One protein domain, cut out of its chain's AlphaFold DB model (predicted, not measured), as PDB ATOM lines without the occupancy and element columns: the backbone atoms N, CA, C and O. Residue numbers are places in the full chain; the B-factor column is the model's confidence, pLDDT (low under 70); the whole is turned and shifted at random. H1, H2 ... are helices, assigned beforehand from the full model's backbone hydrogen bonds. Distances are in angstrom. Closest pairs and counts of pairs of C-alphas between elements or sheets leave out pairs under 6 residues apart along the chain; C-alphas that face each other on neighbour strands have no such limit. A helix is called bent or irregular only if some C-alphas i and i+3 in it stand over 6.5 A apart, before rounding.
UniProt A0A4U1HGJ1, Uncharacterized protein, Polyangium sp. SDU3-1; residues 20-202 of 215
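Overview. This is residues 20 to 202 of the 215 residues of an uncharacterized protein of Polyangium sp. SDU3-1 (UniProt A0A4U1HGJ1). A long arm runs out of a head of crossed helices: in the head, H6 is in the middle with H1, H5 and H7 packed round it at large angles, and H2 starts beside H6 and makes most of the arm's length. Beyond the far end of H2 the chain loops round through residues 88 to 99, and H3 and H4 fold back toward the head, H4 packing on H2. The printed part has 183 residues with seven named helices, H1 to H7 in order along the chain, and no named strand; the class is all helix. The whole is loose, with a radius of gyration of the C-alphas of 22.6 A, and elongated, spanning 73 by 39 by 26 A.

Arrangement. H1, residues 23 to 42, touches H6, residues 159 to 169, at a steep tilt of 59 degrees, opposite ways; their closest C-alphas, of Cys 34 and Ile 164, are 5.7 A apart. With residues 26 to 30 alone H1 touches H7, residues 183 to 201, closest at the C-alphas of Leu 30 and Ile 183, 5.7 A. H2, residues 50 to 87, only just touches H6, with 3 pairs of C-alphas within 8 A, the closest Glu 55 and Met 169 at 6.0 A. H2 touches H4, residues 113 to 125, with residues 68 to 75 alone, at a steep tilt of 46 degrees, opposite ways; the closest C-alphas are those of Trp 68 and Val 123, 6.9 A. H3, residues 100 to 111, touches no helix but is near H2 and H4. H5, residues 132 to 142, touches H7, closest at the C-alphas of Gln 134 and Ala 197, 5.1 A, and H6, closest at those of Arg 133 and Ser 166, 6.9 A. H6, the hub, touches four helices; it is about perpendicular to H7 at 73 degrees, with the C-alphas of Ala 163 and Arg 191 closest, 4.9 A. H1 and H5 are apart. Every O i to N i+4 pair is within hydrogen-bond range in H3, H4, H5, H6 and H7, against 14 of 16 in H1 and 30 of 34 in H2.

Along the chain. H1 begins at C-alpha 23 (0.442, 20.470, -43.477), is 27.1 A long and has a kink of 28 degrees near residue 30. H2, 55.5 A long, ends at C-alpha 87 (4.065, -17.044, -67.285); it has a kink of 42 degrees near residue 57 and is irregular, C-alphas 53 and 56 being 7.2 A apart. H7, 26.8 A long, ends at C-alpha 201 (12.011, -1.837, -28.834).

Size, cuts and confidence. The C-alphas farthest apart, of Gly 43 and Asp 96, are 72.9 A apart. The printed part has no cut; the links H2 to H3, H5 to H6 and H6 to H7 are long. The mean pLDDT of the printed part is 71.7, and residues 50, 53 to 130, 143 to 154 and 174 are under 70.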
ATOM      1  N   PHE A  20      -6.453  22.817 -39.156       90.69
ATOM      2  CA  PHE A  20      -5.577  23.268 -40.235       90.69
ATOM      3  C   PHE A  20      -5.952  22.646 -41.581       90.69
ATOM      4  O   PHE A  20      -6.273  21.459 -41.680       90.69
ATOM      5  N   SER A  21      -5.903  23.458 -42.637       88.25
ATOM      6  CA  SER A  21      -6.186  23.035 -44.013       88.25
ATOM      7  C   SER A  21      -4.958  22.476 -44.731       88.25
ATOM      8  O   SER A  21      -5.107  21.627 -45.607       88.25
ATOM      9  N   THR A  22      -3.751  22.891 -44.335       91.38
ATOM     10  CA  THR A  22      -2.490  22.442 -44.937       91.38
ATOM     11  C   THR A  22      -1.514  21.921 -43.888       91.38
ATOM     12  O   THR A  22      -1.508  22.356 -42.732       91.38
ATOM     13  N   LYS A  23      -0.644  20.996 -44.314       90.94
ATOM     14  CA  LYS A  23       0.442  20.470 -43.477       90.94
ATOM     15  C   LYS A  23       1.380  21.588 -43.021       90.94
ATOM     16  O   LYS A  23       1.734  21.618 -41.852       90.94
ATOM     17  N   ALA A  24       1.740  22.508 -43.916       91.00
ATOM     18  CA  ALA A  24       2.640  23.616 -43.602       91.00
ATOM     19  C   ALA A  24       2.078  24.523 -42.495       91.00
ATOM     20  O   ALA A  24       2.768  24.756 -41.508       91.00
ATOM     21  N   ALA A  25       0.809  24.936 -42.601       91.44
ATOM     22  CA  ALA A  25       0.170  25.783 -41.592       91.44
ATOM     23  C   ALA A  25       0.053  25.081 -40.229       91.44
ATOM     24  O   ALA A  25       0.219  25.707 -39.185       91.44
ATOM     25  N   LEU A  26      -0.207  23.768 -40.228       92.50
ATOM     26  CA  LEU A  26      -0.180  22.988 -38.993       92.50
ATOM     27  C   LEU A  26       1.226  22.956 -38.391       92.50
ATOM     28  O   LEU A  26       1.361  23.164 -37.191       92.50
ATOM     29  N   LEU A  27       2.258  22.678 -39.194       91.88
ATOM     30  CA  LEU A  27       3.637  22.579 -38.710       91.88
ATOM     31  C   LEU A  27       4.137  23.901 -38.122       91.88
ATOM     32  O   LEU A  27       4.764  23.887 -37.066       91.88
ATOM     33  N   GLU A  28       3.790  25.026 -38.746       92.62
ATOM     34  CA  GLU A  28       4.146  26.367 -38.273       92.62
ATOM     35  C   GLU A  28       3.688  26.620 -36.829       92.62
ATOM     36  O   GLU A  28       4.419  27.228 -36.053       92.62
ATOM     37  N   LYS A  29       2.521  26.091 -36.433       93.31
ATOM     38  CA  LYS A  29       2.015  26.205 -35.053       93.31
ATOM     39  C   LYS A  29       2.364  25.016 -34.160       93.31
ATOM     40  O   LYS A  29       2.523  25.180 -32.953       93.31
ATOM     41  N   LEU A  30       2.490  23.820 -34.732       92.12
ATOM     42  CA  LEU A  30       2.797  22.591 -34.004       92.12
ATOM     43  C   LEU A  30       4.204  22.631 -33.405       92.12
ATOM     44  O   LEU A  30       4.369  22.251 -32.251       92.12
ATOM     45  N   ILE A  31       5.208  23.085 -34.161       93.25
ATOM     46  CA  ILE A  31       6.602  23.063 -33.695       93.25
ATOM     47  C   ILE A  31       6.828  23.998 -32.498       93.25
ATOM     48  O   ILE A  31       7.351  23.514 -31.492       93.25
ATOM     49  N   PRO A  32       6.377  25.270 -32.515       93.06
ATOM     50  CA  PRO A  32       6.416  26.120 -31.326       93.06
ATOM     51  C   PRO A  32       5.643  25.524 -30.144       93.06
ATOM     52  O   PRO A  32       6.171  25.476 -29.037       93.06
ATOM     53  N   ALA A  33       4.442  24.980 -30.376       93.06
ATOM     54  CA  ALA A  33       3.646  24.362 -29.314       93.06
ATOM     55  C   ALA A  33       4.358  23.157 -28.671       93.06
ATOM     56  O   ALA A  33       4.348  23.005 -27.450       93.06
ATOM     57  N   CYS A  34       5.014  22.314 -29.473       93.25
ATOM     58  CA  CYS A  34       5.829  21.215 -28.964       93.25
ATOM     59  C   CYS A  34       7.070  21.715 -28.216       93.25
ATOM     60  O   CYS A  34       7.448  21.093 -27.229       93.25
ATOM     61  N   ALA A  35       7.696  22.814 -28.648       92.75
ATOM     62  CA  ALA A  35       8.859  23.388 -27.971       92.75
ATOM     63  C   ALA A  35       8.481  23.962 -26.597       92.75
ATOM     64  O   ALA A  35       9.179  23.709 -25.618       92.75
ATOM     65  N   GLU A  36       7.340  24.649 -26.501       93.44
ATOM     66  CA  GLU A  36       6.792  25.106 -25.221       93.44
ATOM     67  C   GLU A  36       6.427  23.938 -24.300       93.44
ATOM     68  O   GLU A  36       6.665  23.991 -23.093       93.44
ATOM     69  N   GLU A  37       5.808  22.881 -24.838       92.94
ATOM     70  CA  GLU A  37       5.472  21.699 -24.042       92.94
ATOM     71  C   GLU A  37       6.740  20.974 -23.574       92.94
ATOM     72  O   GLU A  37       6.815  20.553 -22.423       92.94
ATOM     73  N   TYR A  38       7.759  20.894 -24.429       90.81
ATOM     74  CA  TYR A  38       9.073  20.372 -24.078       90.81
ATOM     75  C   TYR A  38       9.698  21.164 -22.923       90.81
ATOM     76  O   TYR A  38      10.074  20.578 -21.912       90.81
ATOM     77  N   GLU A  39       9.756  22.490 -23.024       90.56
ATOM     78  CA  GLU A  39      10.348  23.331 -21.981       90.56
ATOM     79  C   GLU A  39       9.616  23.185 -20.641       90.56
ATOM     80  O   GLU A  39      10.256  23.056 -19.599       90.56
ATOM     81  N   LYS A  40       8.282  23.075 -20.661       90.56
ATOM     82  CA  LYS A  40       7.483  22.785 -19.457       90.56
ATOM     83  C   LYS A  40       7.792  21.414 -18.851       90.56
ATOM     84  O   LYS A  40       7.746  21.270 -17.633       90.56
ATOM     85  N   LEU A  41       8.066  20.405 -19.679       86.69
ATOM     86  CA  LEU A  41       8.337  19.035 -19.232       86.69
ATOM     87  C   LEU A  41       9.768  18.842 -18.716       86.69
ATOM     88  O   LEU A  41       9.976  18.065 -17.785       86.69
ATOM     89  N   PHE A  42      10.744  19.515 -19.327       83.44
ATOM     90  CA  PHE A  42      12.170  19.264 -19.096       83.44
ATOM     91  C   PHE A  42      12.909  20.432 -18.428       83.44
ATOM     92  O   PHE A  42      14.039  20.253 -17.986       83.44
ATOM     93  N   GLY A  43      12.273  21.598 -18.282       85.69
ATOM     94  CA  GLY A  43      12.813  22.751 -17.557       85.69
ATOM     95  C   GLY A  43      13.862  23.560 -18.325       85.69
ATOM     96  O   GLY A  43      14.522  24.409 -17.734       85.69
ATOM     97  N   HIS A  44      14.038  23.294 -19.619       85.25
ATOM     98  CA  HIS A  44      14.962  24.015 -20.490       85.25
ATOM     99  C   HIS A  44      14.469  23.981 -21.946       85.25
ATOM    100  O   HIS A  44      13.714  23.078 -22.325       85.25
ATOM    101  N   PRO A  45      14.891  24.927 -22.801       87.75
ATOM    102  CA  PRO A  45      14.437  24.972 -24.187       87.75
ATOM    103  C   PRO A  45      14.994  23.805 -25.021       87.75
ATOM    104  O   PRO A  45      16.096  23.301 -24.773       87.75
ATOM    105  N   TRP A  46      14.267  23.427 -26.085       85.56
ATOM    106  CA  TRP A  46      14.703  22.403 -27.058       85.56
ATOM    107  C   TRP A  46      16.074  22.713 -27.668       85.56
ATOM    108  O   TRP A  46      16.847  21.811 -27.986       85.56
ATOM    109  N   SER A  47      16.407  23.999 -27.805       81.25
ATOM    110  CA  SER A  47      17.672  24.456 -28.377       81.25
ATOM    111  C   SER A  47      18.911  23.922 -27.651       81.25
ATOM    112  O   SER A  47      19.962  23.832 -28.286       81.25
ATOM    113  N   GLN A  48      18.773  23.557 -26.375       77.44
ATOM    114  CA  GLN A  48      19.827  23.017 -25.514       77.44
ATOM    115  C   GLN A  48      19.811  21.479 -25.433       77.44
ATOM    116  O   GLN A  48      20.649  20.890 -24.757       77.44
ATOM    117  N   HIS A  49      18.872  20.807 -26.106       74.44
ATOM    118  CA  HIS A  49      18.749  19.359 -26.022       74.44
ATOM    119  C   HIS A  49      19.841  18.637 -26.838       74.44
ATOM    120  O   HIS A  49      20.026  18.955 -28.016       74.44
ATOM    121  N   PRO A  50      20.514  17.603 -26.293       69.62
ATOM    122  CA  PRO A  50      21.601  16.919 -26.999       69.62
ATOM    123  C   PRO A  50      21.190  16.257 -28.322       69.62
ATOM    124  O   PRO A  50      21.986  16.214 -29.256       69.62
ATOM    125  N   LEU A  51      19.940  15.781 -28.454       70.50
ATOM    126  CA  LEU A  51      19.476  15.172 -29.715       70.50
ATOM    127  C   LEU A  51      19.350  16.164 -30.868       70.50
ATOM    128  O   LEU A  51      19.319  15.740 -32.020       70.50
ATOM    129  N   ARG A  52      19.308  17.469 -30.585       71.12
ATOM    130  CA  ARG A  52      19.249  18.497 -31.624       71.12
ATOM    131  C   ARG A  52      20.457  18.421 -32.562       71.12
ATOM    132  O   ARG A  52      20.323  18.633 -33.763       71.12
ATOM    133  N   TRP A  53      21.628  18.059 -32.040       67.19
ATOM    134  CA  TRP A  53      22.862  17.936 -32.824       67.19
ATOM    135  C   TRP A  53      22.847  16.756 -33.803       67.19
ATOM    136  O   TRP A  53      23.600  16.762 -34.771       67.19
ATOM    137  N   HIS A  54      21.948  15.788 -33.602       68.88
ATOM    138  CA  HIS A  54      21.742  14.654 -34.503       68.88
ATOM    139  C   HIS A  54      20.669  14.916 -35.575       68.88
ATOM    140  O   HIS A  54      20.457  14.065 -36.441       68.88
ATOM    141  N   GLU A  55      20.000  16.081 -35.573       66.56
ATOM    142  CA  GLU A  55      19.032  16.456 -36.620       66.56
ATOM    143  C   GLU A  55      19.600  16.301 -38.051       66.56
ATOM    144  O   GLU A  55      18.900  15.729 -38.892       66.56
ATOM    145  N   PRO A  56      20.855  16.704 -38.360       65.19
ATOM    146  CA  PRO A  56      21.425  16.539 -39.702       65.19
ATOM    147  C   PRO A  56      21.615  15.072 -40.115       65.19
ATOM    148  O   PRO A  56      21.329  14.699 -41.254       65.19
ATOM    149  N   GLU A  57      22.061  14.219 -39.191       63.38
ATOM    150  CA  GLU A  57      22.246  12.782 -39.437       63.38
ATOM    151  C   GLU A  57      20.898  12.092 -39.694       63.38
ATOM    152  O   GLU A  57      20.767  11.239 -40.575       63.38
ATOM    153  N   LEU A  58      19.857  12.512 -38.972       62.31
ATOM    154  CA  LEU A  58      18.499  12.001 -39.136       62.31
ATOM    155  C   LEU A  58      17.824  12.501 -40.421       62.31
ATOM    156  O   LEU A  58      17.031  11.761 -41.012       62.31
ATOM    157  N   ALA A  59      18.145  13.715 -40.877       60.38
ATOM    158  CA  ALA A  59      17.719  14.229 -42.179       60.38
ATOM    159  C   ALA A  59      18.356  13.424 -43.323       60.38
ATOM    160  O   ALA A  59      17.663  12.992 -44.246       60.38
ATOM    161  N   ARG A  60      19.655  13.115 -43.220       61.16
ATOM    162  CA  ARG A  60      20.339  12.215 -44.160       61.16
ATOM    163  C   ARG A  60      19.704  10.821 -44.181       61.16
ATOM    164  O   ARG A  60      19.428  10.290 -45.253       61.16
ATOM    165  N   SER A  61      19.377  10.274 -43.010       61.16
ATOM    166  CA  SER A  61      18.676   8.989 -42.904       61.16
ATOM    167  C   SER A  61      17.297   9.000 -43.584       61.16
ATOM    168  O   SER A  61      16.863   7.972 -44.109       61.16
ATOM    169  N   GLN A  62      16.603  10.145 -43.636       60.72
ATOM    170  CA  GLN A  62      15.335  10.268 -44.366       60.72
ATOM    171  C   GLN A  62      15.527  10.106 -45.874       60.72
ATOM    172  O   GLN A  62      14.812   9.330 -46.505       60.72
ATOM    173  N   ILE A  63      16.529  10.786 -46.429       63.06
ATOM    174  CA  ILE A  63      16.880  10.691 -47.850       63.06
ATOM    175  C   ILE A  63      17.255   9.246 -48.199       63.06
ATOM    176  O   ILE A  63      16.768   8.700 -49.186       63.06
ATOM    177  N   GLU A  64      18.054   8.593 -47.351       60.00
ATOM    178  CA  GLU A  64      18.428   7.183 -47.514       60.00
ATOM    179  C   GLU A  64      17.206   6.247 -47.426       60.00
ATOM    180  O   GLU A  64      17.086   5.300 -48.206       60.00
ATOM    181  N   THR A  65      16.249   6.538 -46.539       61.50
ATOM    182  CA  THR A  65      14.984   5.792 -46.417       61.50
ATOM    183  C   THR A  65      14.131   5.899 -47.673       61.50
ATOM    184  O   THR A  65      13.596   4.893 -48.149       61.50
ATOM    185  N   ASP A  66      13.974   7.107 -48.207       60.78
ATOM    186  CA  ASP A  66      13.147   7.339 -49.386       60.78
ATOM    187  C   ASP A  66      13.812   6.783 -50.647       60.78
ATOM    188  O   ASP A  66      13.144   6.116 -51.441       60.78
ATOM    189  N   ALA A  67      15.137   6.912 -50.767       59.97
ATOM    190  CA  ALA A  67      15.910   6.230 -51.799       59.97
ATOM    191  C   ALA A  67      15.711   4.707 -51.727       59.97
ATOM    192  O   ALA A  67      15.388   4.075 -52.735       59.97
ATOM    193  N   TRP A  68      15.812   4.110 -50.532       63.22
ATOM    194  CA  TRP A  68      15.566   2.679 -50.336       63.22
ATOM    195  C   TRP A  68      14.146   2.266 -50.743       63.22
ATOM    196  O   TRP A  68      13.966   1.248 -51.413       63.22
ATOM    197  N   ARG A  69      13.120   3.056 -50.394       63.19
ATOM    198  CA  ARG A  69      11.725   2.777 -50.783       63.19
ATOM    199  C   ARG A  69      11.536   2.774 -52.293       63.19
ATOM    200  O   ARG A  69      10.902   1.852 -52.807       63.19
ATOM    201  N   VAL A  70      12.075   3.778 -52.985       62.25
ATOM    202  CA  VAL A  70      12.010   3.875 -54.449       62.25
ATOM    203  C   VAL A  70      12.703   2.672 -55.081       62.25
ATOM    204  O   VAL A  70      12.111   1.995 -55.919       62.25
ATOM    205  N   MET A  71      13.910   2.338 -54.621       59.53
ATOM    206  CA  MET A  71      14.657   1.188 -55.132       59.53
ATOM    207  C   MET A  71      13.921  -0.140 -54.901       59.53
ATOM    208  O   MET A  71      13.833  -0.965 -55.808       59.53
ATOM    209  N   ASN A  72      13.318  -0.337 -53.726       60.78
ATOM    210  CA  ASN A  72      12.530  -1.534 -53.429       60.78
ATOM    211  C   ASN A  72      11.255  -1.629 -54.292       60.78
ATOM    212  O   ASN A  72      10.893  -2.713 -54.746       60.78
ATOM    213  N   ALA A  73      10.571  -0.507 -54.546       64.81
ATOM    214  CA  ALA A  73       9.408  -0.471 -55.435       64.81
ATOM    215  C   ALA A  73       9.787  -0.817 -56.884       64.81
ATOM    216  O   ALA A  73       9.111  -1.633 -57.512       64.81
ATOM    217  N   LEU A  74      10.903  -0.271 -57.378       61.53
ATOM    218  CA  LEU A  74      11.454  -0.612 -58.691       61.53
ATOM    219  C   LEU A  74      11.813  -2.100 -58.782       61.53
ATOM    220  O   LEU A  74      11.460  -2.749 -59.762       61.53
ATOM    221  N   GLY A  75      12.441  -2.663 -57.746       58.41
ATOM    222  CA  GLY A  75      12.760  -4.091 -57.685       58.41
ATOM    223  C   GLY A  75      11.521  -4.988 -57.777       58.41
ATOM    224  O   GLY A  75      11.525  -5.970 -58.516       58.41
ATOM    225  N   LYS A  76      10.432  -4.626 -57.084       65.44
ATOM    226  CA  LYS A  76       9.152  -5.350 -57.171       65.44
ATOM    227  C   LYS A  76       8.523  -5.258 -58.558       65.44
ATOM    228  O   LYS A  76       8.063  -6.270 -59.072       65.44
ATOM    229  N   ALA A  77       8.514  -4.067 -59.156       63.38
ATOM    230  CA  ALA A  77       7.976  -3.869 -60.498       63.38
ATOM    231  C   ALA A  77       8.772  -4.657 -61.550       63.38
ATOM    232  O   ALA A  77       8.181  -5.296 -62.414       63.38
ATOM    233  N   ALA A  78      10.104  -4.670 -61.436       62.03
ATOM    234  CA  ALA A  78      10.972  -5.450 -62.310       62.03
ATOM    235  C   ALA A  78      10.723  -6.961 -62.171       62.03
ATOM    236  O   ALA A  78      10.621  -7.646 -63.183       62.03
ATOM    237  N   SER A  79      10.573  -7.471 -60.942       60.19
ATOM    238  CA  SER A  79      10.230  -8.882 -60.704       60.19
ATOM    239  C   SER A  79       8.880  -9.245 -61.319       60.19
ATOM    240  O   SER A  79       8.800 -10.197 -62.079       60.19
ATOM    241  N   ALA A  80       7.844  -8.438 -61.068       64.12
ATOM    242  CA  ALA A  80       6.506  -8.685 -61.603       64.12
ATOM    243  C   ALA A  80       6.471  -8.660 -63.140       64.12
ATOM    244  O   ALA A  80       5.729  -9.421 -63.754       64.12
ATOM    245  N   ALA A  81       7.282  -7.799 -63.767       62.16
ATOM    246  CA  ALA A  81       7.432  -7.793 -65.215       62.16
ATOM    247  C   ALA A  81       8.047  -9.110 -65.711       62.16
ATOM    248  O   ALA A  81       7.502  -9.706 -66.631       62.16
ATOM    249  N   LEU A  82       9.134  -9.583 -65.093       61.88
ATOM    250  CA  LEU A  82       9.763 -10.860 -65.454       61.88
ATOM    251  C   LEU A  82       8.793 -12.040 -65.291       61.88
ATOM    252  O   LEU A  82       8.607 -12.794 -66.242       61.88
ATOM    253  N   ASP A  83       8.096 -12.124 -64.155       66.62
ATOM    254  CA  ASP A  83       7.104 -13.175 -63.884       66.62
ATOM    255  C   ASP A  83       5.967 -13.178 -64.932       66.62
ATOM    256  O   ASP A  83       5.466 -14.231 -65.334       66.62
ATOM    257  N   PHE A  84       5.556 -11.999 -65.415       67.94
ATOM    258  CA  PHE A  84       4.564 -11.871 -66.485       67.94
ATOM    259  C   PHE A  84       5.066 -12.443 -67.820       67.94
ATOM    260  O   PHE A  84       4.331 -13.182 -68.474       67.94
ATOM    261  N   PHE A  85       6.303 -12.133 -68.220       61.34
ATOM    262  CA  PHE A  85       6.892 -12.674 -69.450       61.34
ATOM    263  C   PHE A  85       7.036 -14.200 -69.377       61.34
ATOM    264  O   PHE A  85       6.593 -14.896 -70.295       61.34
ATOM    265  N   ASP A  86       7.554 -14.716 -68.258       64.06
ATOM    266  CA  ASP A  86       7.749 -16.152 -68.038       64.06
ATOM    267  C   ASP A  86       6.415 -16.915 -68.053       64.06
ATOM    268  O   ASP A  86       6.279 -17.929 -68.741       64.06
ATOM    269  N   SER A  87       5.390 -16.402 -67.361       69.12
ATOM    270  CA  SER A  87       4.065 -17.044 -67.285       69.12
ATOM    271  C   SER A  87       3.305 -17.089 -68.612       69.12
ATOM    272  O   SER A  87       2.426 -17.932 -68.779       69.12
ATOM    273  N   HIS A  88       3.645 -16.218 -69.564       69.62
ATOM    274  CA  HIS A  88       3.004 -16.161 -70.880       69.62
ATOM    275  C   HIS A  88       3.884 -16.748 -71.994       69.62
ATOM    276  O   HIS A  88       3.544 -16.620 -73.171       69.62
ATOM    277  N   GLY A  89       5.012 -17.386 -71.646       64.94
ATOM    278  CA  GLY A  89       5.950 -17.965 -72.616       64.94
ATOM    279  C   GLY A  89       6.554 -16.926 -73.565       64.94
ATOM    280  O   GLY A  89       6.983 -17.259 -74.672       64.94
ATOM    281  N   LEU A  90       6.546 -15.655 -73.159       63.59
ATOM    282  CA  LEU A  90       7.059 -14.552 -73.946       63.59
ATOM    283  C   LEU A  90       8.560 -14.443 -73.692       63.59
ATOM    284  O   LEU A  90       8.995 -14.015 -72.626       63.59
ATOM    285  N   ASP A  91       9.357 -14.800 -74.697       58.62
ATOM    286  CA  ASP A  91      10.794 -14.556 -74.650       58.62
ATOM    287  C   ASP A  91      11.045 -13.046 -74.677       58.62
ATOM    288  O   ASP A  91      10.865 -12.377 -75.701       58.62
ATOM    289  N   ALA A  92      11.504 -12.517 -73.546       54.53
ATOM    290  CA  ALA A  92      11.880 -11.121 -73.406       54.53
ATOM    291  C   ALA A  92      12.969 -10.696 -74.426       54.53
ATOM    292  O   ALA A  92      13.162  -9.507 -74.658       54.53
ATOM    293  N   GLY A  93      13.673 -11.643 -75.061       51.56
ATOM    294  CA  GLY A  93      14.668 -11.422 -76.111       51.56
ATOM    295  C   GLY A  93      14.150 -11.319 -77.557       51.56
ATOM    296  O   GLY A  93      14.936 -10.911 -78.421       51.56
ATOM    297  N   ARG A  94      12.881 -11.647 -77.850       57.84
ATOM    298  CA  ARG A  94      12.308 -11.614 -79.216       57.84
ATOM    299  C   ARG A  94      11.797 -10.217 -79.600       57.84
ATOM    300  O   ARG A  94      11.179  -9.528 -78.798       57.84
ATOM    301  N   ARG A  95      12.067  -9.775 -80.838       51.38
ATOM    302  CA  ARG A  95      11.815  -8.396 -81.317       51.38
ATOM    303  C   ARG A  95      10.427  -8.181 -81.928       51.38
ATOM    304  O   ARG A  95      10.093  -7.049 -82.277       51.38
ATOM    305  N   ASP A  96       9.632  -9.231 -82.051       55.31
ATOM    306  CA  ASP A  96       8.493  -9.262 -82.952       55.31
ATOM    307  C   ASP A  96       7.295  -9.799 -82.179       55.31
ATOM    308  O   ASP A  96       7.251 -10.976 -81.862       55.31
ATOM    309  N   HIS A  97       6.406  -8.877 -81.806       45.09
ATOM    310  CA  HIS A  97       4.939  -8.884 -81.642       45.09
ATOM    311  C   HIS A  97       4.605  -7.469 -81.095       45.09
ATOM    312  O   HIS A  97       5.523  -6.666 -80.953       45.09
ATOM    313  N   GLY A  98       3.357  -7.094 -80.784       48.22
ATOM    314  CA  GLY A  98       2.949  -5.736 -80.313       48.22
ATOM    315  C   GLY A  98       3.670  -5.152 -79.068       48.22
ATOM    316  O   GLY A  98       3.341  -4.076 -78.580       48.22
ATOM    317  N   ILE A  99       4.695  -5.863 -78.612       47.12
ATOM    318  CA  ILE A  99       5.852  -5.635 -77.749       47.12
ATOM    319  C   ILE A  99       6.649  -4.351 -78.087       47.12
ATOM    320  O   ILE A  99       7.775  -4.252 -77.660       47.12
ATOM    321  N   TYR A 100       6.183  -3.315 -78.796       44.75
ATOM    322  CA  TYR A 100       7.049  -2.123 -78.991       44.75
ATOM    323  C   TYR A 100       7.346  -1.411 -77.654       44.75
ATOM    324  O   TYR A 100       8.501  -1.170 -77.312       44.75
ATOM    325  N   TYR A 101       6.319  -1.181 -76.828       45.72
ATOM    326  CA  TYR A 101       6.487  -0.573 -75.500       45.72
ATOM    327  C   TYR A 101       7.092  -1.533 -74.470       45.72
ATOM    328  O   TYR A 101       7.877  -1.113 -73.623       45.72
ATOM    329  N   ALA A 102       6.774  -2.825 -74.562       46.59
ATOM    330  CA  ALA A 102       7.350  -3.846 -73.694       46.59
ATOM    331  C   ALA A 102       8.820  -4.141 -74.061       46.59
ATOM    332  O   ALA A 102       9.615  -4.433 -73.176       46.59
ATOM    333  N   HIS A 103       9.205  -3.978 -75.334       45.75
ATOM    334  CA  HIS A 103      10.574  -4.078 -75.856       45.75
ATOM    335  C   HIS A 103      11.390  -2.833 -75.553       45.75
ATOM    336  O   HIS A 103      12.558  -2.962 -75.227       45.75
ATOM    337  N   GLU A 104      10.814  -1.631 -75.609       49.62
ATOM    338  CA  GLU A 104      11.503  -0.422 -75.138       49.62
ATOM    339  C   GLU A 104      11.704  -0.463 -73.618       49.62
ATOM    340  O   GLU A 104      12.813  -0.212 -73.142       49.62
ATOM    341  N   LEU A 105      10.696  -0.908 -72.855       50.81
ATOM    342  CA  LEU A 105      10.842  -1.170 -71.422       50.81
ATOM    343  C   LEU A 105      11.863  -2.289 -71.164       50.81
ATOM    344  O   LEU A 105      12.714  -2.140 -70.295       50.81
ATOM    345  N   HIS A 106      11.857  -3.370 -71.947       51.41
ATOM    346  CA  HIS A 106      12.836  -4.453 -71.851       51.41
ATOM    347  C   HIS A 106      14.247  -4.001 -72.233       51.41
ATOM    348  O   HIS A 106      15.194  -4.333 -71.534       51.41
ATOM    349  N   LYS A 107      14.430  -3.214 -73.298       53.56
ATOM    350  CA  LYS A 107      15.720  -2.623 -73.680       53.56
ATOM    351  C   LYS A 107      16.228  -1.698 -72.591       53.56
ATOM    352  O   LYS A 107      17.414  -1.759 -72.286       53.56
ATOM    353  N   LEU A 108      15.362  -0.881 -71.991       54.09
ATOM    354  CA  LEU A 108      15.700  -0.049 -70.838       54.09
ATOM    355  C   LEU A 108      16.118  -0.922 -69.649       54.09
ATOM    356  O   LEU A 108      17.225  -0.766 -69.137       54.09
ATOM    357  N   LEU A 109      15.302  -1.907 -69.270       54.59
ATOM    358  CA  LEU A 109      15.594  -2.838 -68.179       54.59
ATOM    359  C   LEU A 109      16.852  -3.678 -68.444       54.59
ATOM    360  O   LEU A 109      17.589  -3.941 -67.506       54.59
ATOM    361  N   LYS A 110      17.150  -4.052 -69.696       60.69
ATOM    362  CA  LYS A 110      18.322  -4.838 -70.126       60.69
ATOM    363  C   LYS A 110      19.590  -3.996 -70.206       60.69
ATOM    364  O   LYS A 110      20.627  -4.413 -69.698       60.69
ATOM    365  N   ARG A 111      19.512  -2.791 -70.785       59.44
ATOM    366  CA  ARG A 111      20.609  -1.804 -70.826       59.44
ATOM    367  C   ARG A 111      21.033  -1.409 -69.419       59.44
ATOM    368  O   ARG A 111      22.216  -1.205 -69.166       59.44
ATOM    369  N   HIS A 112      20.074  -1.383 -68.502       56.44
ATOM    370  CA  HIS A 112      20.307  -1.130 -67.095       56.44
ATOM    371  C   HIS A 112      20.266  -2.404 -66.245       56.44
ATOM    372  O   HIS A 112      20.289  -2.280 -65.035       56.44
ATOM    373  N   ARG A 113      20.280  -3.626 -66.805       54.72
ATOM    374  CA  ARG A 113      20.116  -4.866 -66.015       54.72
ATOM    375  C   ARG A 113      21.247  -5.062 -65.024       54.72
ATOM    376  O   ARG A 113      20.976  -5.280 -63.858       54.72
ATOM    377  N   ARG A 114      22.496  -4.865 -65.452       56.88
ATOM    378  CA  ARG A 114      23.657  -4.862 -64.544       56.88
ATOM    379  C   ARG A 114      23.589  -3.733 -63.513       56.88
ATOM    380  O   ARG A 114      24.066  -3.892 -62.400       56.88
ATOM    381  N   LEU A 115      22.984  -2.601 -63.876       55.47
ATOM    382  CA  LEU A 115      22.756  -1.483 -62.963       55.47
ATOM    383  C   LEU A 115      21.623  -1.789 -61.972       55.47
ATOM    384  O   LEU A 115      21.742  -1.419 -60.819       55.47
ATOM    385  N   LEU A 116      20.572  -2.501 -62.375       53.34
ATOM    386  CA  LEU A 116      19.430  -2.899 -61.552       53.34
ATOM    387  C   LEU A 116      19.752  -4.101 -60.662       53.34
ATOM    388  O   LEU A 116      19.346  -4.110 -59.510       53.34
ATOM    389  N   GLU A 117      20.498  -5.083 -61.161       54.94
ATOM    390  CA  GLU A 117      21.066  -6.190 -60.384       54.94
ATOM    391  C   GLU A 117      22.107  -5.648 -59.400       54.94
ATOM    392  O   GLU A 117      21.993  -5.910 -58.210       54.94
ATOM    393  N   GLY A 118      23.018  -4.776 -59.851       55.78
ATOM    394  CA  GLY A 118      23.965  -4.087 -58.974       55.78
ATOM    395  C   GLY A 118      23.290  -3.151 -57.968       55.78
ATOM    396  O   GLY A 118      23.753  -3.033 -56.841       55.78
ATOM    397  N   LEU A 119      22.174  -2.507 -58.324       51.19
ATOM    398  CA  LEU A 119      21.347  -1.756 -57.375       51.19
ATOM    399  C   LEU A 119      20.629  -2.699 -56.415       51.19
ATOM    400  O   LEU A 119      20.617  -2.414 -55.234       51.19
ATOM    401  N   LYS A 120      20.060  -3.820 -56.866       49.28
ATOM    402  CA  LYS A 120      19.390  -4.813 -56.009       49.28
ATOM    403  C   LYS A 120      20.359  -5.410 -54.992       49.28
ATOM    404  O   LYS A 120      19.993  -5.549 -53.830       49.28
ATOM    405  N   GLU A 121      21.574  -5.725 -55.420       52.81
ATOM    406  CA  GLU A 121      22.653  -6.234 -54.574       52.81
ATOM    407  C   GLU A 121      23.096  -5.157 -53.573       52.81
ATOM    408  O   GLU A 121      22.975  -5.362 -52.368       52.81
ATOM    409  N   LYS A 122      23.401  -3.935 -54.041       51.97
ATOM    410  CA  LYS A 122      23.732  -2.792 -53.166       51.97
ATOM    411  C   LYS A 122      22.598  -2.383 -52.218       51.97
ATOM    412  O   LYS A 122      22.860  -1.929 -51.113       51.97
ATOM    413  N   VAL A 123      21.337  -2.520 -52.623       47.62
ATOM    414  CA  VAL A 123      20.139  -2.238 -51.806       47.62
ATOM    415  C   VAL A 123      19.890  -3.345 -50.789       47.62
ATOM    416  O   VAL A 123      19.411  -3.061 -49.692       47.62
ATOM    417  N   GLY A 124      20.197  -4.592 -51.150       49.44
ATOM    418  CA  GLY A 124      20.182  -5.737 -50.245       49.44
ATOM    419  C   GLY A 124      21.271  -5.646 -49.177       49.44
ATOM    420  O   GLY A 124      21.031  -6.039 -48.037       49.44
ATOM    421  N   GLU A 125      22.423  -5.072 -49.531       49.78
ATOM    422  CA  GLU A 125      23.526  -4.748 -48.619       49.78
ATOM    423  C   GLU A 125      23.288  -3.466 -47.811       49.78
ATOM    424  O   GLU A 125      23.841  -3.313 -46.719       49.78
ATOM    425  N   TYR A 126      22.451  -2.546 -48.308       44.53
ATOM    426  CA  TYR A 126      22.143  -1.316 -47.589       44.53
ATOM    427  C   TYR A 126      21.391  -1.656 -46.297       44.53
ATOM    428  O   TYR A 126      20.320  -2.280 -46.349       44.53
ATOM    429  N   PRO A 127      21.906  -1.247 -45.123       51.38
ATOM    430  CA  PRO A 127      21.197  -1.459 -43.878       51.38
ATOM    431  C   PRO A 127      19.811  -0.839 -44.007       51.38
ATOM    432  O   PRO A 127      19.659   0.297 -44.467       51.38
ATOM    433  N   ARG A 128      18.784  -1.614 -43.636       55.16
ATOM    434  CA  ARG A 128      17.405  -1.125 -43.670       55.16
ATOM    435  C   ARG A 128      17.348   0.232 -42.974       55.16
ATOM    436  O   ARG A 128      17.956   0.368 -41.907       55.16
ATOM    437  N   PRO A 129      16.599   1.193 -43.535       58.09
ATOM    438  CA  PRO A 129      16.496   2.509 -42.943       58.09
ATOM    439  C   PRO A 129      16.122   2.399 -41.472       58.09
ATOM    440  O   PRO A 129      15.218   1.644 -41.091       58.09
ATOM    441  N   VAL A 130      16.876   3.118 -40.646       64.25
ATOM    442  CA  VAL A 130      16.687   3.111 -39.204       64.25
ATOM    443  C   VAL A 130      15.299   3.675 -38.919       64.25
ATOM    444  O   VAL A 130      14.997   4.814 -39.266       64.25
ATOM    445  N   ASP A 131      14.432   2.883 -38.283       75.44
ATOM    446  CA  ASP A 131      13.160   3.401 -37.779       75.44
ATOM    447  C   ASP A 131      13.481   4.445 -36.705       75.44
ATOM    448  O   ASP A 131      13.840   4.102 -35.578       75.44
ATOM    449  N   LYS A 132      13.382   5.723 -37.075       77.88
ATOM    450  CA  LYS A 132      13.747   6.875 -36.244       77.88
ATOM    451  C   LYS A 132      13.074   6.846 -34.873       77.88
ATOM    452  O   LYS A 132      13.712   7.124 -33.861       77.88
ATOM    453  N   ARG A 133      11.808   6.417 -34.818       86.00
ATOM    454  CA  ARG A 133      11.061   6.273 -33.559       86.00
ATOM    455  C   ARG A 133      11.639   5.150 -32.717       86.00
ATOM    456  O   ARG A 133      11.829   5.302 -31.515       86.00
ATOM    457  N   GLN A 134      11.941   4.019 -33.350       82.88
ATOM    458  CA  GLN A 134      12.576   2.897 -32.669       82.88
ATOM    459  C   GLN A 134      13.990   3.251 -32.187       82.88
ATOM    460  O   GLN A 134      14.369   2.834 -31.096       82.88
ATOM    461  N   ALA A 135      14.756   4.020 -32.962       78.75
ATOM    462  CA  ALA A 135      16.074   4.511 -32.578       78.75
ATOM    463  C   ALA A 135      15.987   5.455 -31.381       78.75
ATOM    464  O   ALA A 135      16.680   5.224 -30.396       78.75
ATOM    465  N   LEU A 136      15.073   6.431 -31.415       81.44
ATOM    466  CA  LEU A 136      14.813   7.336 -30.296       81.44
ATOM    467  C   LEU A 136      14.485   6.556 -29.018       81.44
ATOM    468  O   LEU A 136      15.130   6.741 -27.990       81.44
ATOM    469  N   VAL A 137      13.538   5.617 -29.093       83.38
ATOM    470  CA  VAL A 137      13.199   4.756 -27.953       83.38
ATOM    471  C   VAL A 137      14.412   3.963 -27.480       83.38
ATOM    472  O   VAL A 137      14.655   3.881 -26.279       83.38
ATOM    473  N   LYS A 138      15.169   3.340 -28.389       78.75
ATOM    474  CA  LYS A 138      16.320   2.522 -27.997       78.75
ATOM    475  C   LYS A 138      17.372   3.353 -27.278       78.75
ATOM    476  O   LYS A 138      17.905   2.894 -26.274       78.75
ATOM    477  N   SER A 139      17.646   4.553 -27.766       74.44
ATOM    478  CA  SER A 139      18.676   5.412 -27.197       74.44
ATOM    479  C   SER A 139      18.253   6.063 -25.880       74.44
ATOM    480  O   SER A 139      19.106   6.285 -25.032       74.44
ATOM    481  N   VAL A 140      16.957   6.334 -25.688       75.50
ATOM    482  CA  VAL A 140      16.450   7.010 -24.481       75.50
ATOM    483  C   VAL A 140      15.971   6.030 -23.402       75.50
ATOM    484  O   VAL A 140      16.224   6.243 -22.222       75.50
ATOM    485  N   ASN A 141      15.295   4.942 -23.783       75.94
ATOM    486  CA  ASN A 141      14.626   4.032 -22.843       75.94
ATOM    487  C   ASN A 141      15.288   2.648 -22.696       75.94
ATOM    488  O   ASN A 141      14.967   1.949 -21.731       75.94
ATOM    489  N   VAL A 142      16.138   2.202 -23.638       71.44
ATOM    490  CA  VAL A 142      16.651   0.807 -23.675       71.44
ATOM    491  C   VAL A 142      18.154   0.702 -23.428       71.44
ATOM    492  O   VAL A 142      18.566  -0.148 -22.648       71.44
ATOM    493  N   ARG A 143      18.984   1.551 -24.045       63.34
ATOM    494  CA  ARG A 143      20.454   1.553 -23.871       63.34
ATOM    495  C   ARG A 143      20.919   2.092 -22.505       63.34
ATOM    496  O   ARG A 143      22.111   2.272 -22.301       63.34
ATOM    497  N   GLY A 144      19.982   2.284 -21.577       53.56
ATOM    498  CA  GLY A 144      20.183   2.870 -20.257       53.56
ATOM    499  C   GLY A 144      19.729   4.332 -20.210       53.56
ATOM    500  O   GLY A 144      19.642   4.979 -21.256       53.56
ATOM    501  N   PRO A 145      19.408   4.864 -19.018       49.06
ATOM    502  CA  PRO A 145      19.296   6.304 -18.854       49.06
ATOM    503  C   PRO A 145      20.658   6.915 -19.206       49.06
ATOM    504  O   PRO A 145      21.665   6.475 -18.664       49.06
ATOM    505  N   ASN A 146      20.699   7.915 -20.089       51.25
ATOM    506  CA  ASN A 146      21.893   8.725 -20.397       51.25
ATOM    507  C   ASN A 146      22.852   8.226 -21.499       51.25
ATOM    508  O   ASN A 146      24.064   8.329 -21.337       51.25
ATOM    509  N   VAL A 147      22.369   7.831 -22.684       48.00
ATOM    510  CA  VAL A 147      23.222   8.039 -23.886       48.00
ATOM    511  C   VAL A 147      23.343   9.539 -24.202       48.00
ATOM    512  O   VAL A 147      24.341   9.989 -24.755       48.00
ATOM    513  N   PHE A 148      22.357  10.339 -23.783       51.59
ATOM    514  CA  PHE A 148      22.333  11.784 -23.974       51.59
ATOM    515  C   PHE A 148      22.360  12.477 -22.614       51.59
ATOM    516  O   PHE A 148      21.329  12.628 -21.959       51.59
ATOM    517  N   ALA A 149      23.562  12.847 -22.173       45.19
ATOM    518  CA  ALA A 149      23.776  13.689 -21.004       45.19
ATOM    519  C   ALA A 149      23.002  15.008 -21.189       45.19
ATOM    520  O   ALA A 149      23.369  15.820 -22.032       45.19
ATOM    521  N   GLY A 150      21.891  15.183 -20.469       48.38
ATOM    522  CA  GLY A 150      21.053  16.383 -20.578       48.38
ATOM    523  C   GLY A 150      19.548  16.157 -20.452       48.38
ATOM    524  O   GLY A 150      18.830  17.128 -20.269       48.38
ATOM    525  N   LEU A 151      19.047  14.914 -20.492       54.16
ATOM    526  CA  LEU A 151      17.700  14.641 -19.979       54.16
ATOM    527  C   LEU A 151      17.795  14.557 -18.444       54.16
ATOM    528  O   LEU A 151      18.459  13.649 -17.947       54.16
ATOM    529  N   PRO A 152      17.173  15.474 -17.679       48.09
ATOM    530  CA  PRO A 152      17.441  15.638 -16.244       48.09
ATOM    531  C   PRO A 152      17.061  14.441 -15.366       48.09
ATOM    532  O   PRO A 152      17.364  14.424 -14.177       48.09
ATOM    533  N   TYR A 153      16.416  13.417 -15.917       55.56
ATOM    534  CA  TYR A 153      15.908  12.314 -15.126       55.56
ATOM    535  C   TYR A 153      16.283  11.003 -15.787       55.56
ATOM    536  O   TYR A 153      15.793  10.688 -16.871       55.56
ATOM    537  N   GLY A 154      17.110  10.221 -15.088       61.34
ATOM    538  CA  GLY A 154      17.480   8.844 -15.422       61.34
ATOM    539  C   GLY A 154      16.311   7.854 -15.334       61.34
ATOM    540  O   GLY A 154      16.450   6.751 -14.814       61.34
ATOM    541  N   ARG A 155      15.140   8.262 -15.829       74.81
ATOM    542  CA  ARG A 155      13.900   7.502 -15.921       74.81
ATOM    543  C   ARG A 155      13.548   7.270 -17.384       74.81
ATOM    544  O   ARG A 155      13.938   8.026 -18.268       74.81
ATOM    545  N   LYS A 156      12.720   6.257 -17.626       78.75
ATOM    546  CA  LYS A 156      12.111   6.055 -18.942       78.75
ATOM    547  C   LYS A 156      11.135   7.191 -19.249       78.75
ATOM    548  O   LYS A 156      10.343   7.588 -18.388       78.75
ATOM    549  N   LEU A 157      11.177   7.674 -20.485       84.94
ATOM    550  CA  LEU A 157      10.193   8.611 -21.006       84.94
ATOM    551  C   LEU A 157       8.917   7.874 -21.410       84.94
ATOM    552  O   LEU A 157       8.967   6.765 -21.959       84.94
ATOM    553  N   ASN A 158       7.775   8.504 -21.149       88.81
ATOM    554  CA  ASN A 158       6.474   8.010 -21.578       88.81
ATOM    555  C   ASN A 158       6.226   8.301 -23.072       88.81
ATOM    556  O   ASN A 158       6.937   9.075 -23.711       88.81
ATOM    557  N   ASP A 159       5.183   7.693 -23.639       91.94
ATOM    558  CA  ASP A 159       4.896   7.795 -25.076       91.94
ATOM    559  C   ASP A 159       4.590   9.232 -25.545       91.94
ATOM    560  O   ASP A 159       4.801   9.547 -26.716       91.94
ATOM    561  N   ARG A 160       4.090  10.110 -24.660       92.38
ATOM    562  CA  ARG A 160       3.811  11.519 -24.981       92.38
ATOM    563  C   ARG A 160       5.096  12.344 -25.002       92.38
ATOM    564  O   ARG A 160       5.323  13.070 -25.963       92.38
ATOM    565  N   GLU A 161       5.945  12.187 -23.991       90.19
ATOM    566  CA  GLU A 161       7.274  12.811 -23.918       90.19
ATOM    567  C   GLU A 161       8.116  12.434 -25.143       90.19
ATOM    568  O   GLU A 161       8.680  13.290 -25.821       90.19
ATOM    569  N   LEU A 162       8.111  11.145 -25.485       89.38
ATOM    570  CA  LEU A 162       8.753  10.620 -26.685       89.38
ATOM    571  C   LEU A 162       8.182  11.216 -27.979       89.38
ATOM    572  O   LEU A 162       8.933  11.458 -28.920       89.38
ATOM    573  N   ALA A 163       6.871  11.452 -28.047       92.00
ATOM    574  CA  ALA A 163       6.238  12.039 -29.226       92.00
ATOM    575  C   ALA A 163       6.622  13.504 -29.426       92.00
ATOM    576  O   ALA A 163       6.883  13.905 -30.555       92.00
ATOM    577  N   ILE A 164       6.704  14.283 -28.347       91.75
ATOM    578  CA  ILE A 164       7.134  15.686 -28.398       91.75
ATOM    579  C   ILE A 164       8.573  15.772 -28.910       91.75
ATOM    580  O   ILE A 164       8.845  16.516 -29.849       91.75
ATOM    581  N   ILE A 165       9.473  14.945 -28.368       89.12
ATOM    582  CA  ILE A 165      10.865  14.875 -28.829       89.12
ATOM    583  C   ILE A 165      10.932  14.427 -30.297       89.12
ATOM    584  O   ILE A 165      11.647  15.043 -31.081       89.12
ATOM    585  N   SER A 166      10.161  13.406 -30.694       89.19
ATOM    586  CA  SER A 166      10.079  12.936 -32.089       89.19
ATOM    587  C   SER A 166       9.643  14.054 -33.049       89.19
ATOM    588  O   SER A 166      10.264  14.259 -34.094       89.19
ATOM    589  N   LEU A 167       8.599  14.813 -32.689       90.88
ATOM    590  CA  LEU A 167       8.079  15.907 -33.514       90.88
ATOM    591  C   LEU A 167       9.083  17.049 -33.657       90.88
ATOM    592  O   LEU A 167       9.228  17.565 -34.762       90.88
ATOM    593  N   LEU A 168       9.777  17.414 -32.578       89.19
ATOM    594  CA  LEU A 168      10.796  18.464 -32.604       89.19
ATOM    595  C   LEU A 168      12.019  18.043 -33.422       89.19
ATOM    596  O   LEU A 168      12.443  18.776 -34.311       89.19
ATOM    597  N   MET A 169      12.511  16.826 -33.196       84.06
ATOM    598  CA  MET A 169      13.690  16.272 -33.865       84.06
ATOM    599  C   MET A 169      13.507  16.118 -35.381       84.06
ATOM    600  O   MET A 169      14.469  16.206 -36.137       84.06
ATOM    601  N   HIS A 170      12.277  15.893 -35.845       81.69
ATOM    602  CA  HIS A 170      11.972  15.754 -37.272       81.69
ATOM    603  C   HIS A 170      11.174  16.918 -37.844       81.69
ATOM    604  O   HIS A 170      10.697  16.818 -38.971       81.69
ATOM    605  N   LYS A 171      10.954  17.983 -37.065       82.81
ATOM    606  CA  LYS A 171      10.131  19.141 -37.451       82.81
ATOM    607  C   LYS A 171       8.769  18.742 -38.050       82.81
ATOM    608  O   LYS A 171       8.213  19.431 -38.900       82.81
ATOM    609  N   GLY A 172       8.231  17.598 -37.618       74.88
ATOM    610  CA  GLY A 172       6.996  17.008 -38.138       74.88
ATOM    611  C   GLY A 172       7.022  16.579 -39.619       74.88
ATOM    612  O   GLY A 172       5.961  16.343 -40.203       74.88
ATOM    613  N   GLU A 173       8.185  16.426 -40.256       74.56
ATOM    614  CA  GLU A 173       8.285  16.001 -41.660       74.56
ATOM    615  C   GLU A 173       7.690  14.601 -41.886       74.56
ATOM    616  O   GLU A 173       6.866  14.413 -42.783       74.56
ATOM    617  N   ASP A 174       7.969  13.650 -40.993       69.88
ATOM    618  CA  ASP A 174       7.503  12.253 -41.086       69.88
ATOM    619  C   ASP A 174       6.064  12.031 -40.579       69.88
ATOM    620  O   ASP A 174       5.571  10.899 -40.418       69.88
ATOM    621  N   PHE A 175       5.364  13.120 -40.276       77.81
ATOM    622  CA  PHE A 175       4.005  13.084 -39.773       77.81
ATOM    623  C   PHE A 175       2.982  13.016 -40.930       77.81
ATOM    624  O   PHE A 175       3.103  13.683 -41.963       77.81
ATOM    625  N   SER A 176       1.960  12.168 -40.751       78.81
ATOM    626  CA  SER A 176       0.850  12.009 -41.700       78.81
ATOM    627  C   SER A 176      -0.244  13.027 -41.395       78.81
ATOM    628  O   SER A 176      -0.933  12.898 -40.380       78.81
ATOM    629  N   PHE A 177      -0.390  14.003 -42.289       86.81
ATOM    630  CA  PHE A 177      -1.380  15.074 -42.219       86.81
ATOM    631  C   PHE A 177      -2.724  14.648 -42.814       86.81
ATOM    632  O   PHE A 177      -2.765  14.013 -43.865       86.81
ATOM    633  N   ASN A 178      -3.809  15.066 -42.159       90.19
ATOM    634  CA  ASN A 178      -5.165  15.033 -42.701       90.19
ATOM    635  C   ASN A 178      -5.729  16.457 -42.621       90.19
ATOM    636  O   ASN A 178      -5.487  17.157 -41.638       90.19
ATOM    637  N   GLN A 179      -6.514  16.863 -43.614       87.62
ATOM    638  CA  GLN A 179      -7.211  18.146 -43.574       87.62
ATOM    639  C   GLN A 179      -8.166  18.212 -42.371       87.62
ATOM    640  O   GLN A 179      -8.822  17.225 -42.039       87.62
ATOM    641  N   GLY A 180      -8.233  19.371 -41.712       87.56
ATOM    642  CA  GLY A 180      -9.073  19.585 -40.531       87.56
ATOM    643  C   GLY A 180      -8.463  19.071 -39.223       87.56
ATOM    644  O   GLY A 180      -9.132  19.078 -38.196       87.56
ATOM    645  N   MET A 181      -7.205  18.631 -39.242       90.12
ATOM    646  CA  MET A 181      -6.495  18.170 -38.050       90.12
ATOM    647  C   MET A 181      -6.146  19.334 -37.119       90.12
ATOM    648  O   MET A 181      -5.858  20.427 -37.597       90.12
ATOM    649  N   THR A 182      -6.137  19.090 -35.810       91.94
ATOM    650  CA  THR A 182      -5.681  20.040 -34.781       91.94
ATOM    651  C   THR A 182      -4.250  19.729 -34.310       91.94
ATOM    652  O   THR A 182      -3.716  18.647 -34.563       91.94
ATOM    653  N   ILE A 183      -3.626  20.644 -33.556       91.19
ATOM    654  CA  ILE A 183      -2.327  20.395 -32.890       91.19
ATOM    655  C   ILE A 183      -2.414  19.171 -31.962       91.19
ATOM    656  O   ILE A 183      -1.534  18.310 -31.977       91.19
ATOM    657  N   GLY A 184      -3.501  19.067 -31.188       89.50
ATOM    658  CA  GLY A 184      -3.725  17.948 -30.271       89.50
ATOM    659  C   GLY A 184      -3.791  16.606 -30.999       89.50
ATOM    660  O   GLY A 184      -3.141  15.651 -30.578       89.50
ATOM    661  N   ASP A 185      -4.488  16.559 -32.138       91.12
ATOM    662  CA  ASP A 185      -4.578  15.353 -32.967       91.12
ATOM    663  C   ASP A 185      -3.209  14.920 -33.507       91.12
ATOM    664  O   ASP A 185      -2.909  13.723 -33.549       91.12
ATOM    665  N   ALA A 186      -2.371  15.879 -33.913       90.81
ATOM    666  CA  ALA A 186      -1.030  15.600 -34.413       90.81
ATOM    667  C   ALA A 186      -0.147  14.973 -33.321       90.81
ATOM    668  O   ALA A 186       0.468  13.925 -33.552       90.81
ATOM    669  N   ILE A 187      -0.152  15.554 -32.114       92.06
ATOM    670  CA  ILE A 187       0.586  15.030 -30.956       92.06
ATOM    671  C   ILE A 187       0.065  13.643 -30.568       92.06
ATOM    672  O   ILE A 187       0.854  12.723 -30.361       92.06
ATOM    673  N   ASP A 188      -1.254  13.443 -30.511       92.25
ATOM    674  CA  ASP A 188      -1.836  12.149 -30.146       92.25
ATOM    675  C   ASP A 188      -1.557  11.057 -31.179       92.25
ATOM    676  O   ASP A 188      -1.329   9.894 -30.822       92.25
ATOM    677  N   ARG A 189      -1.546  11.406 -32.467       92.69
ATOM    678  CA  ARG A 189      -1.178  10.472 -33.532       92.69
ATOM    679  C   ARG A 189       0.281  10.049 -33.400       92.69
ATOM    680  O   ARG A 189       0.568   8.853 -33.506       92.69
ATOM    681  N   GLU A 190       1.187  10.985 -33.132       92.81
ATOM    682  CA  GLU A 190       2.596  10.656 -32.915       92.81
ATOM    683  C   GLU A 190       2.803   9.873 -31.609       92.81
ATOM    684  O   GLU A 190       3.515   8.869 -31.618       92.81
ATOM    685  N   ARG A 191       2.083  10.203 -30.529       94.12
ATOM    686  CA  ARG A 191       2.054   9.423 -29.276       94.12
ATOM    687  C   ARG A 191       1.712   7.960 -29.519       94.12
ATOM    688  O   ARG A 191       2.406   7.075 -29.026       94.12
ATOM    689  N   ARG A 192       0.678   7.673 -30.316       92.06
ATOM    690  CA  ARG A 192       0.307   6.286 -30.660       92.06
ATOM    691  C   ARG A 192       1.420   5.568 -31.427       92.06
ATOM    692  O   ARG A 192       1.680   4.393 -31.169       92.06
ATOM    693  N   ARG A 193       2.091   6.261 -32.353       90.81
ATOM    694  CA  ARG A 193       3.228   5.710 -33.112       90.81
ATOM    695  C   ARG A 193       4.425   5.428 -32.204       90.81
ATOM    696  O   ARG A 193       5.015   4.355 -32.316       90.81
ATOM    697  N   MET A 194       4.728   6.335 -31.277       91.56
ATOM    698  CA  MET A 194       5.767   6.132 -30.269       91.56
ATOM    699  C   MET A 194       5.435   4.972 -29.341       91.56
ATOM    700  O   MET A 194       6.300   4.132 -29.130       91.56
ATOM    701  N   GLY A 195       4.188   4.826 -28.890       90.88
ATOM    702  CA  GLY A 195       3.783   3.672 -28.083       90.88
ATOM    703  C   GLY A 195       3.974   2.331 -28.799       90.88
ATOM    704  O   GLY A 195       4.409   1.349 -28.195       90.88
ATOM    705  N   LEU A 196       3.733   2.273 -30.114       90.19
ATOM    706  CA  LEU A 196       4.049   1.084 -30.916       90.19
ATOM    707  C   LEU A 196       5.560   0.844 -31.029       90.19
ATOM    708  O   LEU A 196       6.005  -0.296 -30.888       90.19
ATOM    709  N   ALA A 197       6.350   1.893 -31.268       88.56
ATOM    710  CA  ALA A 197       7.809   1.798 -31.323       88.56
ATOM    711  C   ALA A 197       8.400   1.360 -29.971       88.56
ATOM    712  O   ALA A 197       9.273   0.494 -29.937       88.56
ATOM    713  N   ASN A 198       7.855   1.876 -28.867       85.62
ATOM    714  CA  ASN A 198       8.230   1.550 -27.496       85.62
ATOM    715  C   ASN A 198       8.021   0.061 -27.203       85.62
ATOM    716  O   ASN A 198       8.960  -0.651 -26.846       85.62
ATOM    717  N   LYS A 199       6.825  -0.453 -27.525       86.19
ATOM    718  CA  LYS A 199       6.497  -1.886 -27.441       86.19
ATOM    719  C   LYS A 199       7.380  -2.771 -28.322       86.19
ATOM    720  O   LYS A 199       7.600  -3.932 -27.993       86.19
ATOM    721  N   ARG A 200       7.832  -2.282 -29.483       83.19
ATOM    722  CA  ARG A 200       8.722  -3.040 -30.382       83.19
ATOM    723  C   ARG A 200      10.158  -3.060 -29.875       83.19
ATOM    724  O   ARG A 200      10.807  -4.092 -29.979       83.19
ATOM    725  N   ALA A 201      10.652  -1.945 -29.349       76.94
ATOM    726  CA  ALA A 201      12.011  -1.837 -28.834       76.94
ATOM    727  C   ALA A 201      12.223  -2.643 -27.546       76.94
ATOM    728  O   ALA A 201      13.329  -3.118 -27.316       76.94
ATOM    729  N   SER A 202      11.172  -2.824 -26.739       70.06
ATOM    730  CA  SER A 202      11.206  -3.652 -25.530       70.06
ATOM    731  C   SER A 202      11.150  -5.157 -25.809       70.06
ATOM    732  O   SER A 202      11.359  -5.948 -24.892       70.06
TER     733      SER A 202